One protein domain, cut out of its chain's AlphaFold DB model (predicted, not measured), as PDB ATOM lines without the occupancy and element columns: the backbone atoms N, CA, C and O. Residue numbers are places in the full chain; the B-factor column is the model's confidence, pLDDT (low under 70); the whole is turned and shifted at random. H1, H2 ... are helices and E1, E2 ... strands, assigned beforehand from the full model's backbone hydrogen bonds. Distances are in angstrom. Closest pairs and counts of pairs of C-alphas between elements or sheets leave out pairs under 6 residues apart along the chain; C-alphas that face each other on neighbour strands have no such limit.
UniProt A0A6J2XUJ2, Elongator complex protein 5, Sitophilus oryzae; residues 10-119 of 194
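AT A GLANCE: This is residues 10 to 119 of the 194 residues of the protein "Elongator complex protein 5" of Sitophilus oryzae (UniProt A0A6J2XUJ2). Two parts stand next to each other: a small parallel pair of strands, E1 and E2, with H1 and H2 joining them and H2 next to E2, and a strongly twisted antiparallel sheet whose E5-E6 hairpin reaches away from the helices. H3 lies between them, packed on H2 and grazing the larger sheet near E3 and E4. The printed part has 110 residues with three named helices and six named strands, in the order E1 H1 H2 E2 H3 E3 E4 E5 E6; the class is mixed, helices and strands. The larger sheet, in the order E3 E4 E5 E6, is a meander, each strand the antiparallel neighbour of the one before. The whole is only just compact, close to loose, with a radius of gyration of the C-alphas of 15.7 A and spans of 40 by 33 by 33 A.

IN THESE COORDINATES: E1 is residues 10 to 13, beginning at C-alpha 10 (-14.407, -41.484, -20.053). H1 is residues 16 to 23, and H2 is residues 25 to 36, 16.4 A long. E2 is residues 41 to 46. H3, residues 57 to 67, is 15.9 A long and begins at C-alpha 57 (-13.115, -53.688, 3.526). E3 is residues 70 to 74, E4 residues 84 to 90, 20.0 A long, and E5 residues 96 to 106, 29.8 A long. E6, residues 109 to 114, is 16.6 A long and ends at C-alpha 114 (9.505, -41.208, -6.022).

HOW THE PARTS SIT: E1, H1, H2 and E2 form a strand-helix-strand unit, two parallel neighbour strands with helices between them in the chain, with a right-handed crossover. N 11 and O 43 are 2.9 A apart, within hydrogen-bond range. H1 and H2 only just touch, only at the corner by their link, with 3 pairs of C-alphas within 8 A, the closest those of Ile 20 and Ala 28 at 5.8 A; H2 takes part with residues 27 to 28 alone. H2 and H3 touch, with the closest C-alphas, of Leu 25 and Thr 60, 7.3 A apart, at a shallow tilt of 19 degrees, the same way. H3 is on the larger sheet but only grazes it, with residues 61 to 66. E3 and E4, E4 and E5, and E5 and E6 are hairpins; within hydrogen-bond range are N 71 and O 88 at 2.9 A, N 85 and O 101 at 2.8 A, and N 104 and O 111 at 2.9 A. E5 bends by 55 degrees at residue 100. E2 and E3 are apart. In H1, H2 and H3 every O i to N i+4 pair is within hydrogen-bond range.

THE WHOLE: The two C-alphas farthest apart, those of Gln 22 and Asp 119, are 44.9 A apart. The printed part has no cut, and no link is long. Mean pLDDT of the printed part is 87.4; residues 79 to 80 and 116 to 119 are under 70.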
ATOM      1  N   VAL A  10     -15.004 -41.273 -21.377       91.12
ATOM      2  CA  VAL A  10     -14.407 -41.484 -20.053       91.12
ATOM      3  C   VAL A  10     -15.522 -41.497 -19.017       91.12
ATOM      4  O   VAL A  10     -16.248 -40.518 -18.856       91.12
ATOM      5  N   VAL A  11     -15.652 -42.610 -18.302       91.88
ATOM      6  CA  VAL A  11     -16.648 -42.764 -17.239       91.88
ATOM      7  C   VAL A  11     -15.982 -42.484 -15.901       91.88
ATOM      8  O   VAL A  11     -15.040 -43.176 -15.519       91.88
ATOM      9  N   VAL A  12     -16.485 -41.488 -15.179       93.62
ATOM     10  CA  VAL A  12     -16.021 -41.155 -13.829       93.62
ATOM     11  C   VAL A  12     -17.118 -41.502 -12.831       93.62
ATOM     12  O   VAL A  12     -18.247 -41.037 -12.961       93.62
ATOM     13  N   VAL A  13     -16.778 -42.328 -11.846       92.88
ATOM     14  CA  VAL A  13     -17.648 -42.701 -10.728       92.88
ATOM     15  C   VAL A  13     -17.065 -42.096  -9.458       92.88
ATOM     16  O   VAL A  13     -15.967 -42.456  -9.031       92.88
ATOM     17  N   ASP A  14     -17.801 -41.160  -8.874       91.62
ATOM     18  CA  ASP A  14     -17.406 -40.366  -7.711       91.62
ATOM     19  C   ASP A  14     -17.396 -41.163  -6.399       91.62
ATOM     20  O   ASP A  14     -16.548 -40.926  -5.546       91.62
ATOM     21  N   ALA A  15     -18.324 -42.103  -6.225       90.25
ATOM     22  CA  ALA A  15     -18.480 -42.838  -4.977       90.25
ATOM     23  C   ALA A  15     -18.873 -44.299  -5.222       90.25
ATOM     24  O   ALA A  15     -20.047 -44.678  -5.194       90.25
ATOM     25  N   LEU A  16     -17.868 -45.160  -5.401       91.62
ATOM     26  CA  LEU A  16     -18.076 -46.606  -5.524       91.62
ATOM     27  C   LEU A  16     -18.693 -47.228  -4.266       91.62
ATOM     28  O   LEU A  16     -19.477 -48.171  -4.367       91.62
ATOM     29  N   SER A  17     -18.364 -46.691  -3.091       91.12
ATOM     30  CA  SER A  17     -18.910 -47.140  -1.806       91.12
ATOM     31  C   SER A  17     -20.440 -47.124  -1.802       91.12
ATOM     32  O   SER A  17     -21.059 -48.104  -1.394       91.12
ATOM     33  N   ASN A  18     -21.055 -46.076  -2.355       90.56
ATOM     34  CA  ASN A  18     -22.510 -45.950  -2.434       90.56
ATOM     35  C   ASN A  18     -23.133 -47.022  -3.336       90.56
ATOM     36  O   ASN A  18     -24.168 -47.591  -2.996       90.56
ATOM     37  N   LEU A  19     -22.494 -47.330  -4.469       90.06
ATOM     38  CA  LEU A  19     -22.969 -48.376  -5.377       90.06
ATOM     39  C   LEU A  19     -22.899 -49.758  -4.717       90.06
ATOM     40  O   LEU A  19     -23.836 -50.546  -4.839       90.06
ATOM     41  N   ILE A  20     -21.807 -50.036  -4.000       91.12
ATOM     42  CA  ILE A  20     -21.634 -51.285  -3.249       91.12
ATOM     43  C   ILE A  20     -22.680 -51.383  -2.139       91.12
ATOM     44  O   ILE A  20     -23.286 -52.439  -1.984       91.12
ATOM     45  N   PHE A  21     -22.930 -50.295  -1.410       90.06
ATOM     46  CA  PHE A  21     -23.936 -50.256  -0.351       90.06
ATOM     47  C   PHE A  21     -25.355 -50.506  -0.887       90.06
ATOM     48  O   PHE A  21     -26.115 -51.269  -0.302       90.06
ATOM     49  N   GLN A  22     -25.713 -49.910  -2.030       89.94
ATOM     50  CA  GLN A  22     -27.063 -50.025  -2.594       89.94
ATOM     51  C   GLN A  22     -27.319 -51.341  -3.337       89.94
ATOM     52  O   GLN A  22     -28.409 -51.899  -3.237       89.94
ATOM     53  N   SER A  23     -26.351 -51.811  -4.128       89.06
ATOM     54  CA  SER A  23     -26.535 -52.946  -5.053       89.06
ATOM     55  C   SER A  23     -25.818 -54.221  -4.598       89.06
ATOM     56  O   SER A  23     -26.044 -55.295  -5.151       89.06
ATOM     57  N   GLY A  24     -24.938 -54.118  -3.601       90.38
ATOM     58  CA  GLY A  24     -24.043 -55.188  -3.180       90.38
ATOM     59  C   GLY A  24     -22.772 -55.287  -4.032       90.38
ATOM     60  O   GLY A  24     -22.695 -54.826  -5.174       90.38
ATOM     61  N   LEU A  25     -21.755 -55.949  -3.472       89.81
ATOM     62  CA  LEU A  25     -20.431 -56.105  -4.089       89.81
ATOM     63  C   LEU A  25     -20.469 -56.859  -5.429       89.81
ATOM     64  O   LEU A  25     -19.803 -56.464  -6.383       89.81
ATOM     65  N   SER A  26     -21.251 -57.939  -5.504       91.38
ATOM     66  CA  SER A  26     -21.333 -58.795  -6.697       91.38
ATOM     67  C   SER A  26     -21.913 -58.047  -7.898       91.38
ATOM     68  O   SER A  26     -21.337 -58.077  -8.986       91.38
ATOM     69  N   GLU A  27     -23.014 -57.318  -7.701       92.12
ATOM     70  CA  GLU A  27     -23.633 -56.539  -8.775       92.12
ATOM     71  C   GLU A  27     -22.764 -55.351  -9.182       92.12
ATOM     72  O   GLU A  27     -22.550 -55.138 -10.376       92.12
ATOM     73  N   ALA A  28     -22.158 -54.645  -8.220       92.50
ATOM     74  CA  ALA A  28     -21.190 -53.596  -8.527       92.50
ATOM     75  C   ALA A  28     -20.052 -54.136  -9.412       92.50
ATOM     76  O   ALA A  28     -19.759 -53.570 -10.466       92.50
ATOM     77  N   TYR A  29     -19.464 -55.281  -9.056       92.69
ATOM     78  CA  TYR A  29     -18.399 -55.902  -9.843       92.69
ATOM     79  C   TYR A  29     -18.849 -56.269 -11.268       92.69
ATOM     80  O   TYR A  29     -18.133 -55.998 -12.236       92.69
ATOM     81  N   LYS A  30     -20.055 -56.833 -11.431       93.38
ATOM     82  CA  LYS A  30     -20.629 -57.142 -12.754       93.38
ATOM     83  C   LYS A  30     -20.832 -55.892 -13.607       93.38
ATOM     84  O   LYS A  30     -20.549 -55.936 -14.807       93.38
ATOM     85  N   ILE A  31     -21.279 -54.787 -13.009       92.50
ATOM     86  CA  ILE A  31     -21.440 -53.504 -13.705       92.50
ATOM     87  C   ILE A  31     -20.089 -53.051 -14.266       92.50
ATOM     88  O   ILE A  31     -19.978 -52.810 -15.467       92.50
ATOM     89  N   PHE A  32     -19.033 -53.022 -13.447       92.94
ATOM     90  CA  PHE A  32     -17.707 -52.608 -13.922       92.94
ATOM     91  C   PHE A  32     -17.098 -53.575 -14.932       92.94
ATOM     92  O   PHE A  32     -16.451 -53.130 -15.879       92.94
ATOM     93  N   ASN A  33     -17.338 -54.879 -14.798       92.62
ATOM     94  CA  ASN A  33     -16.909 -55.842 -15.805       92.62
ATOM     95  C   ASN A  33     -17.631 -55.616 -17.148       92.62
ATOM     96  O   ASN A  33     -17.011 -55.682 -18.208       92.62
ATOM     97  N   THR A  34     -18.924 -55.284 -17.116       92.31
ATOM     98  CA  THR A  34     -19.698 -54.919 -18.316       92.31
ATOM     99  C   THR A  34     -19.159 -53.643 -18.959       92.31
ATOM    100  O   THR A  34     -18.946 -53.610 -20.170       92.31
ATOM    101  N   LEU A  35     -18.880 -52.614 -18.153       90.44
ATOM    102  CA  LEU A  35     -18.316 -51.349 -18.631       90.44
ATOM    103  C   LEU A  35     -16.922 -51.543 -19.240       90.44
ATOM    104  O   LEU A  35     -16.654 -51.033 -20.320       90.44
ATOM    105  N   LYS A  36     -16.056 -52.334 -18.597       89.06
ATOM    106  CA  LYS A  36     -14.707 -52.648 -19.091       89.06
ATOM    107  C   LYS A  36     -14.723 -53.334 -20.458       89.06
ATOM    108  O   LYS A  36     -13.847 -53.085 -21.278       89.06
ATOM    109  N   ASN A  37     -15.702 -54.203 -20.701       89.56
ATOM    110  CA  ASN A  37     -15.834 -54.927 -21.967       89.56
ATOM    111  C   ASN A  37     -16.531 -54.103 -23.065       89.56
ATOM    112  O   ASN A  37     -16.623 -54.548 -24.213       89.56
ATOM    113  N   ASN A  38     -17.023 -52.906 -22.740       88.81
ATOM    114  CA  ASN A  38     -17.666 -52.029 -23.701       88.81
ATOM    115  C   ASN A  38     -16.619 -51.242 -24.504       88.81
ATOM    116  O   ASN A  38     -15.955 -50.354 -23.982       88.81
ATOM    117  N   LYS A  39     -16.539 -51.516 -25.811       85.25
ATOM    118  CA  LYS A  39     -15.600 -50.864 -26.742       85.25
ATOM    119  C   LYS A  39     -15.804 -49.352 -26.897       85.25
ATOM    120  O   LYS A  39     -14.931 -48.691 -27.446       85.25
ATOM    121  N   ALA A  40     -16.952 -48.818 -26.483       88.06
ATOM    122  CA  ALA A  40     -17.219 -47.383 -26.526       88.06
ATOM    123  C   ALA A  40     -16.451 -46.610 -25.439       88.06
ATOM    124  O   ALA A  40     -16.160 -45.430 -25.619       88.06
ATOM    125  N   ILE A  41     -16.108 -47.270 -24.328       88.88
ATOM    126  CA  ILE A  41     -15.501 -46.637 -23.157       88.88
ATOM    127  C   ILE A  41     -13.982 -46.752 -23.256       88.88
ATOM    128  O   ILE A  41     -13.435 -47.852 -23.311       88.88
ATOM    129  N   GLN A  42     -13.294 -45.613 -23.249       90.31
ATOM    130  CA  GLN A  42     -11.833 -45.569 -23.284       90.31
ATOM    131  C   GLN A  42     -11.227 -45.757 -21.890       90.31
ATOM    132  O   GLN A  42     -10.217 -46.444 -21.733       90.31
ATOM    133  N   GLN A  43     -11.818 -45.122 -20.878       91.62
ATOM    134  CA  GLN A  43     -11.274 -45.116 -19.525       91.62
ATOM    135  C   GLN A  43     -12.390 -45.070 -18.486       91.62
ATOM    136  O   GLN A  43     -13.407 -44.405 -18.667       91.62
ATOM    137  N   ILE A  44     -12.172 -45.773 -17.376       93.31
ATOM    138  CA  ILE A  44     -13.058 -45.760 -16.216       93.31
ATOM    139  C   ILE A  44     -12.224 -45.296 -15.025       93.31
ATOM    140  O   ILE A  44     -11.191 -45.895 -14.724       93.31
ATOM    141  N   ILE A  45     -12.660 -44.225 -14.370       94.75
ATOM    142  CA  ILE A  45     -12.033 -43.667 -13.172       94.75
ATOM    143  C   ILE A  45     -13.031 -43.807 -12.037       94.75
ATOM    144  O   ILE A  45     -14.194 -43.436 -12.177       94.75
ATOM    145  N   VAL A  46     -12.585 -44.366 -10.919       94.19
ATOM    146  CA  VAL A  46     -13.460 -44.683  -9.795       94.19
ATOM    147  C   VAL A  46     -12.798 -44.253  -8.503       94.19
ATOM    148  O   VAL A  46     -11.629 -44.565  -8.276       94.19
ATOM    149  N   VAL A  47     -13.555 -43.574  -7.649       94.06
ATOM    150  CA  VAL A  47     -13.121 -43.214  -6.300       94.06
ATOM    151  C   VAL A  47     -13.807 -44.133  -5.290       94.06
ATOM    152  O   VAL A  47     -15.030 -44.297  -5.281       94.06
ATOM    153  N   LEU A  48     -12.991 -44.770  -4.448       91.94
ATOM    154  CA  LEU A  48     -13.439 -45.652  -3.376       91.94
ATOM    155  C   LEU A  48     -13.035 -45.071  -2.023       91.94
ATOM    156  O   LEU A  48     -11.855 -44.991  -1.684       91.94
ATOM    157  N   HIS A  49     -14.045 -44.730  -1.235       89.62
ATOM    158  CA  HIS A  49     -13.913 -44.309   0.151       89.62
ATOM    159  C   HIS A  49     -13.891 -45.548   1.056       89.62
ATOM    160  O   HIS A  49     -14.921 -46.194   1.245       89.62
ATOM    161  N   LYS A  50     -12.701 -45.925   1.550       87.19
ATOM    162  CA  LYS A  50     -12.473 -47.159   2.336       87.19
ATOM    163  C   LYS A  50     -13.216 -47.170   3.679       87.19
ATOM    164  O   LYS A  50     -13.545 -48.236   4.181       87.19
ATOM    165  N   ASP A  51     -13.469 -45.994   4.235       86.75
ATOM    166  CA  ASP A  51     -14.217 -45.742   5.468       86.75
ATOM    167  C   ASP A  51     -15.722 -46.021   5.340       86.75
ATOM    168  O   ASP A  51     -16.370 -46.336   6.333       86.75
ATOM    169  N   LEU A  52     -16.267 -45.948   4.124       86.38
ATOM    170  CA  LEU A  52     -17.683 -46.201   3.832       86.38
ATOM    171  C   LEU A  52     -17.964 -47.644   3.383       86.38
ATOM    172  O   LEU A  52     -19.092 -47.966   3.013       86.38
ATOM    173  N   VAL A  53     -16.952 -48.513   3.355       84.25
ATOM    174  CA  VAL A  53     -17.126 -49.920   2.982       84.25
ATOM    175  C   VAL A  53     -17.471 -50.727   4.230       84.25
ATOM    176  O   VAL A  53     -16.609 -50.981   5.068       84.25
ATOM    177  N   GLU A  54     -18.726 -51.151   4.342       73.94
ATOM    178  CA  GLU A  54     -19.171 -52.038   5.419       73.94
ATOM    179  C   GLU A  54     -18.602 -53.464   5.254       73.94
ATOM    180  O   GLU A  54     -18.487 -53.985   4.140       73.94
ATOM    181  N   GLY A  55     -18.261 -54.118   6.371       77.12
ATOM    182  CA  GLY A  55     -17.742 -55.493   6.401       77.12
ATOM    183  C   GLY A  55     -16.227 -55.608   6.177       77.12
ATOM    184  O   GLY A  55     -15.452 -54.763   6.625       77.12
ATOM    185  N   ASP A  56     -15.792 -56.680   5.503       78.19
ATOM    186  CA  ASP A  56     -14.378 -56.936   5.179       78.19
ATOM    187  C   ASP A  56     -13.887 -55.987   4.070       78.19
ATOM    188  O   ASP A  56     -13.751 -56.369   2.901       78.19
ATOM    189  N   SER A  57     -13.595 -54.738   4.436       78.75
ATOM    190  CA  SER A  57     -13.115 -53.688   3.526       78.75
ATOM    191  C   SER A  57     -11.919 -54.130   2.671       78.75
ATOM    192  O   SER A  57     -11.851 -53.804   1.483       78.75
ATOM    193  N   ASN A  58     -11.031 -54.959   3.228       82.88
ATOM    194  CA  ASN A  58      -9.895 -55.544   2.513       82.88
ATOM    195  C   ASN A  58     -10.322 -56.420   1.331       82.88
ATOM    196  O   ASN A  58      -9.764 -56.281   0.244       82.88
ATOM    197  N   LYS A  59     -11.332 -57.283   1.498       86.06
ATOM    198  CA  LYS A  59     -11.805 -58.155   0.410       86.06
ATOM    199  C   LYS A  59     -12.355 -57.320  -0.738       86.06
ATOM    200  O   LYS A  59     -11.992 -57.539  -1.891       86.06
ATOM    201  N   THR A  60     -13.181 -56.327  -0.416       86.19
ATOM    202  CA  THR A  60     -13.733 -55.385  -1.395       86.19
ATOM    203  C   THR A  60     -12.625 -54.661  -2.160       86.19
ATOM    204  O   THR A  60     -12.657 -54.638  -3.390       86.19
ATOM    205  N   CYS A  61     -11.614 -54.136  -1.459       88.00
ATOM    206  CA  CYS A  61     -10.469 -53.487  -2.101       88.00
ATOM    207  C   CYS A  61      -9.743 -54.445  -3.054       88.00
ATOM    208  O   CYS A  61      -9.533 -54.087  -4.210       88.00
ATOM    209  N   MET A  62      -9.467 -55.684  -2.632       88.88
ATOM    210  CA  MET A  62      -8.787 -56.682  -3.467       88.88
ATOM    211  C   MET A  62      -9.532 -56.981  -4.777       88.88
ATOM    212  O   MET A  62      -8.901 -57.112  -5.827       88.88
ATOM    213  N   PHE A  63     -10.868 -57.070  -4.759       90.00
ATOM    214  CA  PHE A  63     -11.646 -57.306  -5.983       90.00
ATOM    215  C   PHE A  63     -11.459 -56.185  -7.010       90.00
ATOM    216  O   PHE A  63     -11.190 -56.450  -8.186       90.00
ATOM    217  N   PHE A  64     -11.578 -54.932  -6.574       91.00
ATOM    218  CA  PHE A  64     -11.445 -53.784  -7.470       91.00
ATOM    219  C   PHE A  64      -9.991 -53.518  -7.860       91.00
ATOM    220  O   PHE A  64      -9.726 -53.182  -9.015       91.00
ATOM    221  N   GLU A  65      -9.038 -53.770  -6.963       91.06
ATOM    222  CA  GLU A  65      -7.612 -53.759  -7.279       91.06
ATOM    223  C   GLU A  65      -7.303 -54.757  -8.389       91.06
ATOM    224  O   GLU A  65      -6.666 -54.378  -9.371       91.06
ATOM    225  N   ASN A  66      -7.815 -55.990  -8.311       89.06
ATOM    226  CA  ASN A  66      -7.645 -57.017  -9.341       89.06
ATOM    227  C   ASN A  66      -8.240 -56.614 -10.694       89.06
ATOM    228  O   ASN A  66      -7.602 -56.841 -11.727       89.06
ATOM    229  N   LEU A  67      -9.405 -55.966 -10.697       90.56
ATOM    230  CA  LEU A  67     -10.052 -55.494 -11.921       90.56
ATOM    231  C   LEU A  67      -9.312 -54.311 -12.568       90.56
ATOM    232  O   LEU A  67      -9.273 -54.212 -13.801       90.56
ATOM    233  N   SER A  68      -8.738 -53.435 -11.739       92.00
ATOM    234  CA  SER A  68      -8.081 -52.193 -12.149       92.00
ATOM    235  C   SER A  68      -6.717 -52.416 -12.809       92.00
ATOM    236  O   SER A  68      -5.986 -53.366 -12.504       92.00
ATOM    237  N   THR A  69      -6.369 -51.507 -13.722       94.06
ATOM    238  CA  THR A  69      -5.027 -51.386 -14.313       94.06
ATOM    239  C   THR A  69      -4.118 -50.483 -13.485       94.06
ATOM    240  O   THR A  69      -2.915 -50.721 -13.427       94.06
ATOM    241  N   LEU A  70      -4.686 -49.466 -12.837       94.06
ATOM    242  CA  LEU A  70      -4.007 -48.542 -11.943       94.06
ATOM    243  C   LEU A  70      -4.872 -48.349 -10.696       94.06
ATOM    244  O   LEU A  70      -6.031 -47.954 -10.808       94.06
ATOM    245  N   CYS A  71      -4.296 -48.598  -9.528       94.25
ATOM    246  CA  CYS A  71      -4.883 -48.272  -8.236       94.25
ATOM    247  C   CYS A  71      -3.984 -47.248  -7.543       94.25
ATOM    248  O   CYS A  71      -2.767 -47.430  -7.519       94.25
ATOM    249  N   ILE A  72      -4.571 -46.183  -6.999       93.69
ATOM    250  CA  ILE A  72      -3.863 -45.147  -6.243       93.69
ATOM    251  C   ILE A  72      -4.511 -45.062  -4.864       93.69
ATOM    252  O   ILE A  72      -5.708 -44.805  -4.748       93.69
ATOM    253  N   SER A  73      -3.718 -45.265  -3.818       91.69
ATOM    254  CA  SER A  73      -4.119 -45.123  -2.423       91.69
ATOM    255  C   SER A  73      -3.405 -43.914  -1.832       91.69
ATOM    256  O   SER A  73      -2.179 -43.881  -1.758       91.69
ATOM    257  N   VAL A  74      -4.174 -42.916  -1.411       89.69
ATOM    258  CA  VAL A  74      -3.642 -41.713  -0.761       89.69
ATOM    259  C   VAL A  74      -3.510 -41.975   0.735       89.69
ATOM    260  O   VAL A  74      -4.470 -42.418   1.369       89.69
ATOM    261  N   GLU A  75      -2.334 -41.713   1.305       85.12
ATOM    262  CA  GLU A  75      -2.122 -41.855   2.745       85.12
ATOM    263  C   GLU A  75      -2.735 -40.673   3.513       85.12
ATOM    264  O   GLU A  75      -2.651 -39.517   3.078       85.12
ATOM    265  N   PRO A  76      -3.352 -40.924   4.680       80.88
ATOM    266  CA  PRO A  76      -3.913 -39.858   5.488       80.88
ATOM    267  C   PRO A  76      -2.807 -39.030   6.159       80.88
ATOM    268  O   PRO A  76      -1.788 -39.547   6.615       80.88
ATOM    269  N   LYS A  77      -3.048 -37.721   6.304       72.94
ATOM    270  CA  LYS A  77      -2.064 -36.745   6.816       72.94
ATOM    271  C   LYS A  77      -1.552 -37.012   8.237       72.94
ATOM    272  O   LYS A  77      -0.535 -36.452   8.615       72.94
ATOM    273  N   PHE A  78      -2.256 -37.808   9.044       72.25
ATOM    274  CA  PHE A  78      -1.800 -38.142  10.397       72.25
ATOM    275  C   PHE A  78      -0.684 -39.197  10.406       72.25
ATOM    276  O   PHE A  78      -0.029 -39.370  11.426       72.25
ATOM    277  N   MET A  79      -0.483 -39.915   9.296       68.88
ATOM    278  CA  MET A  79       0.457 -41.033   9.214       68.88
ATOM    279  C   MET A  79       1.867 -40.586   8.794       68.88
ATOM    280  O   MET A  79       2.845 -41.256   9.109       68.88
ATOM    281  N   SER A  80       1.995 -39.439   8.118       66.25
ATOM    282  CA  SER A  80       3.284 -38.880   7.703       66.25
ATOM    283  C   SER A  80       3.240 -37.355   7.638       66.25
ATOM    284  O   SER A  80       2.225 -36.766   7.270       66.25
ATOM    285  N   HIS A  81       4.367 -36.707   7.945       72.06
ATOM    286  CA  HIS A  81       4.526 -35.260   7.767       72.06
ATOM    287  C   HIS A  81       4.447 -34.837   6.292       72.06
ATOM    288  O   HIS A  81       4.026 -33.717   5.995       72.06
ATOM    289  N   ASN A  82       4.807 -35.735   5.368       78.44
ATOM    290  CA  ASN A  82       4.748 -35.495   3.931       78.44
ATOM    291  C   ASN A  82       3.509 -36.161   3.320       78.44
ATOM    292  O   ASN A  82       3.101 -37.247   3.726       78.44
ATOM    293  N   LYS A  83       2.912 -35.522   2.308       85.62
ATOM    294  CA  LYS A  83       1.781 -36.090   1.562       85.62
ATOM    295  C   LYS A  83       2.285 -37.211   0.657       85.62
ATOM    296  O   LYS A  83       3.061 -36.952  -0.264       85.62
ATOM    297  N   ARG A  84       1.834 -38.436   0.919       88.88
ATOM    298  CA  ARG A  84       2.269 -39.651   0.227       88.88
ATOM    299  C   ARG A  84       1.105 -40.339  -0.464       88.88
ATOM    300  O   ARG A  84      -0.029 -40.316   0.017       88.88
ATOM    301  N   LEU A  85       1.400 -40.942  -1.603       90.62
ATOM    302  CA  LEU A  85       0.509 -41.850  -2.301       90.62
ATOM    303  C   LEU A  85       1.261 -43.136  -2.611       90.62
ATOM    304  O   LEU A  85       2.440 -43.120  -2.957       90.62
ATOM    305  N   GLN A  86       0.559 -44.250  -2.503       91.44
ATOM    306  CA  GLN A  86       1.008 -45.542  -2.986       91.44
ATOM    307  C   GLN A  86       0.213 -45.869  -4.241       91.44
ATOM    308  O   GLN A  86      -1.002 -45.670  -4.270       91.44
ATOM    309  N   TYR A  87       0.867 -46.407  -5.264       93.31
ATOM    310  CA  TYR A  87       0.159 -46.870  -6.450       93.31
ATOM    311  C   TYR A  87       0.564 -48.285  -6.849       93.31
ATOM    312  O   TYR A  87       1.690 -48.726  -6.616       93.31
ATOM    313  N   ILE A  88      -0.379 -48.987  -7.473       94.06
ATOM    314  CA  ILE A  88      -0.188 -50.291  -8.103       94.06
ATOM    315  C   ILE A  88      -0.563 -50.135  -9.570       94.06
ATOM    316  O   ILE A  88      -1.705 -49.809  -9.886       94.06
ATOM    317  N   TYR A  89       0.387 -50.372 -10.469       94.62
ATOM    318  CA  TYR A  89       0.194 -50.274 -11.910       94.62
ATOM    319  C   TYR A  89       0.493 -51.603 -12.603       94.62
ATOM    320  O   TYR A  89       1.599 -52.135 -12.502       94.62
ATOM    321  N   LYS A  90      -0.483 -52.126 -13.347       94.19
ATOM    322  CA  LYS A  90      -0.373 -53.360 -14.131       94.19
ATOM    323  C   LYS A  90      -0.120 -53.014 -15.592       94.19
ATOM    324  O   LYS A  90      -0.995 -52.489 -16.282       94.19
ATOM    325  N   LYS A  91       1.088 -53.311 -16.066       92.25
ATOM    326  CA  LYS A  91       1.465 -53.125 -17.471       92.25
ATOM    327  C   LYS A  91       0.774 -54.158 -18.361       92.25
ATOM    328  O   LYS A  91       0.439 -55.253 -17.919       92.25
ATOM    329  N   SER A  92       0.648 -53.838 -19.649       87.69
ATOM    330  CA  SER A  92       0.111 -54.752 -20.671       87.69
ATOM    331  C   SER A  92       0.884 -56.073 -20.774       87.69
ATOM    332  O   SER A  92       0.293 -57.096 -21.091       87.69
ATOM    333  N   GLY A  93       2.181 -56.070 -20.446       87.00
ATOM    334  CA  GLY A  93       3.026 -57.269 -20.383       87.00
ATOM    335  C   GLY A  93       2.925 -58.069 -19.078       87.00
ATOM    336  O   GLY A  93       3.844 -58.813 -18.766       87.00
ATOM    337  N   GLY A  94       1.894 -57.856 -18.254       86.75
ATOM    338  CA  GLY A  94       1.672 -58.589 -16.998       86.75
ATOM    339  C   GLY A  94       2.524 -58.131 -15.809       86.75
ATOM    340  O   GLY A  94       2.160 -58.392 -14.666       86.75
ATOM    341  N   LYS A  95       3.615 -57.388 -16.042       92.12
ATOM    342  CA  LYS A  95       4.432 -56.810 -14.963       92.12
ATOM    343  C   LYS A  95       3.603 -55.853 -14.099       92.12
ATOM    344  O   LYS A  95       3.049 -54.874 -14.607       92.12
ATOM    345  N   VAL A  96       3.606 -56.097 -12.793       93.81
ATOM    346  CA  VAL A  96       2.991 -55.227 -11.784       93.81
ATOM    347  C   VAL A  96       4.074 -54.358 -11.145       93.81
ATOM    348  O   VAL A  96       5.139 -54.849 -10.778       93.81
ATOM    349  N   ILE A  97       3.829 -53.053 -11.060       92.19
ATOM    350  CA  ILE A  97       4.705 -52.074 -10.408       92.19
ATOM    351  C   ILE A  97       3.977 -51.543  -9.184       92.19
ATOM    352  O   ILE A  97       2.856 -51.057  -9.313       92.19
ATOM    353  N   GLN A  98       4.633 -51.593  -8.030       92.38
ATOM    354  CA  GLN A  98       4.133 -51.026  -6.786       92.38
ATOM    355  C   GLN A  98       5.177 -50.074  -6.214       92.38
ATOM    356  O   GLN A  98       6.304 -50.484  -5.933       92.38
ATOM    357  N   ASP A  99       4.801 -48.812  -6.049       90.81
ATOM    358  CA  ASP A  99       5.720 -47.766  -5.605       90.81
ATOM    359  C   ASP A  99       5.015 -46.747  -4.703       90.81
ATOM    360  O   ASP A  99       3.782 -46.720  -4.619       90.81
ATOM    361  N   ILE A 100       5.814 -45.939  -4.005       90.19
ATOM    362  CA  ILE A 100       5.345 -44.872  -3.119       90.19
ATOM    363  C   ILE A 100       5.948 -43.551  -3.600       90.19
ATOM    364  O   ILE A 100       7.163 -43.420  -3.756       90.19
ATOM    365  N   GLU A 101       5.094 -42.557  -3.820       91.19
ATOM    366  CA  GLU A 101       5.496 -41.216  -4.240       91.19
ATOM    367  C   GLU A 101       5.040 -40.176  -3.219       91.19
ATOM    368  O   GLU A 101       3.943 -40.247  -2.661       91.19
ATOM    369  N   GLU A 102       5.884 -39.177  -2.984       90.62
ATOM    370  CA  GLU A 102       5.459 -37.937  -2.342       90.62
ATOM    371  C   GLU A 102       4.888 -37.002  -3.399       90.62
ATOM    372  O   GLU A 102       5.437 -36.881  -4.495       90.62
ATOM    373  N   TYR A 103       3.787 -36.333  -3.066       90.00
ATOM    374  CA  TYR A 103       3.136 -35.402  -3.977       90.00
ATOM    375  C   TYR A 103       2.953 -34.027  -3.340       90.00
ATOM    376  O   TYR A 103       2.610 -33.882  -2.162       90.00
ATOM    377  N   LYS A 104       3.175 -32.985  -4.136       88.81
ATOM    378  CA  LYS A 104       3.005 -31.585  -3.746       88.81
ATOM    379  C   LYS A 104       2.252 -30.856  -4.849       88.81
ATOM    380  O   LYS A 104       2.374 -31.187  -6.022       88.81
ATOM    381  N   PHE A 105       1.457 -29.875  -4.448       87.81
ATOM    382  CA  PHE A 105       0.800 -28.972  -5.383       87.81
ATOM    383  C   PHE A 105       1.559 -27.650  -5.361       87.81
ATOM    384  O   PHE A 105       1.665 -27.032  -4.299       87.81
ATOM    385  N   GLU A 106       2.084 -27.238  -6.510       89.62
ATOM    386  CA  GLU A 106       2.602 -25.889  -6.734       89.62
ATOM    387  C   GLU A 106       1.593 -25.133  -7.600       89.62
ATOM    388  O   GLU A 106       1.531 -25.305  -8.817       89.62
ATOM    389  N   GLY A 107       0.735 -24.338  -6.953       87.69
ATOM    390  CA  GLY A 107      -0.411 -23.721  -7.620       87.69
ATOM    391  C   GLY A 107      -1.400 -24.781  -8.108       87.69
ATOM    392  O   GLY A 107      -1.947 -25.522  -7.293       87.69
ATOM    393  N   ASP A 108      -1.598 -24.848  -9.426       88.19
ATOM    394  CA  ASP A 108      -2.491 -25.808 -10.101       88.19
ATOM    395  C   ASP A 108      -1.744 -27.051 -10.637       88.19
ATOM    396  O   ASP A 108      -2.345 -27.977 -11.177       88.19
ATOM    397  N   SER A 109      -0.416 -27.096 -10.476       85.50
ATOM    398  CA  SER A 109       0.425 -28.189 -10.968       85.50
ATOM    399  C   SER A 109       0.684 -29.231  -9.881       85.50
ATOM    400  O   SER A 109       1.153 -28.909  -8.786       85.50
ATOM    401  N   LEU A 110       0.427 -30.503 -10.202       88.44
ATOM    402  CA  LEU A 110       0.794 -31.649  -9.369       88.44
ATOM    403  C   LEU A 110       2.237 -32.070  -9.670       88.44
ATOM    404  O   LEU A 110       2.551 -32.472 -10.789       88.44
ATOM    405  N   ILE A 111       3.095 -32.021  -8.656       87.69
ATOM    406  CA  ILE A 111       4.479 -32.492  -8.712       87.69
ATOM    407  C   ILE A 111       4.575 -33.768  -7.880       87.69
ATOM    408  O   ILE A 111       4.189 -33.764  -6.707       87.69
ATOM    409  N   THR A 112       5.098 -34.848  -8.464       86.56
ATOM    410  CA  THR A 112       5.356 -36.105  -7.749       86.56
ATOM    411  C   THR A 112       6.840 -36.459  -7.754       86.56
ATOM    412  O   THR A 112       7.566 -36.200  -8.715       86.56
ATOM    413  N   SER A 113       7.312 -37.026  -6.646       84.81
ATOM    414  CA  SER A 113       8.687 -37.493  -6.473       84.81
ATOM    415  C   SER A 113       8.683 -38.887  -5.862       84.81
ATOM    416  O   SER A 113       8.107 -39.095  -4.791       84.81
ATOM    417  N   LYS A 114       9.352 -39.837  -6.519       84.25
ATOM    418  CA  LYS A 114       9.505 -41.208  -6.022       84.25
ATOM    419  C   LYS A 114      10.292 -41.222  -4.723       84.25
ATOM    420  O   LYS A 114      11.371 -40.634  -4.644       84.25
ATOM    421  N   ILE A 115       9.767 -41.923  -3.725       78.88
ATOM    422  CA  ILE A 115      10.515 -42.199  -2.506       78.88
ATOM    423  C   ILE A 115      11.411 -43.388  -2.820       78.88
ATOM    424  O   ILE A 115      10.924 -44.498  -3.033       78.88
ATOM    425  N   SER A 116      12.724 -43.173  -2.848       68.06
ATOM    426  CA  SER A 116      13.649 -44.301  -2.863       68.06
ATOM    427  C   SER A 116      13.437 -45.074  -1.567       68.06
ATOM    428  O   SER A 116      13.764 -44.578  -0.489       68.06
ATOM    429  N   LYS A 117      12.875 -46.282  -1.656       61.59
ATOM    430  CA  LYS A 117      12.982 -47.234  -0.551       61.59
ATOM    431  C   LYS A 117      14.485 -47.422  -0.302       61.59
ATOM    432  O   LYS A 117      15.211 -47.621  -1.280       61.59
ATOM    433  N   PRO A 118      14.986 -47.279   0.933       55.69
ATOM    434  CA  PRO A 118      16.344 -47.712   1.206       55.69
ATOM    435  C   PRO A 118      16.411 -49.212   0.896       55.69
ATOM    436  O   PRO A 118      15.487 -49.950   1.243       55.69
ATOM    437  N   ASP A 119      17.456 -49.637   0.186       50.72
ATOM    438  CA  ASP A 119      17.728 -51.050  -0.085       50.72
ATOM    439  C   ASP A 119      17.765 -51.784   1.259       50.72
ATOM    440  O   ASP A 119      18.660 -51.560   2.076       50.72
TER     441      ASP A 119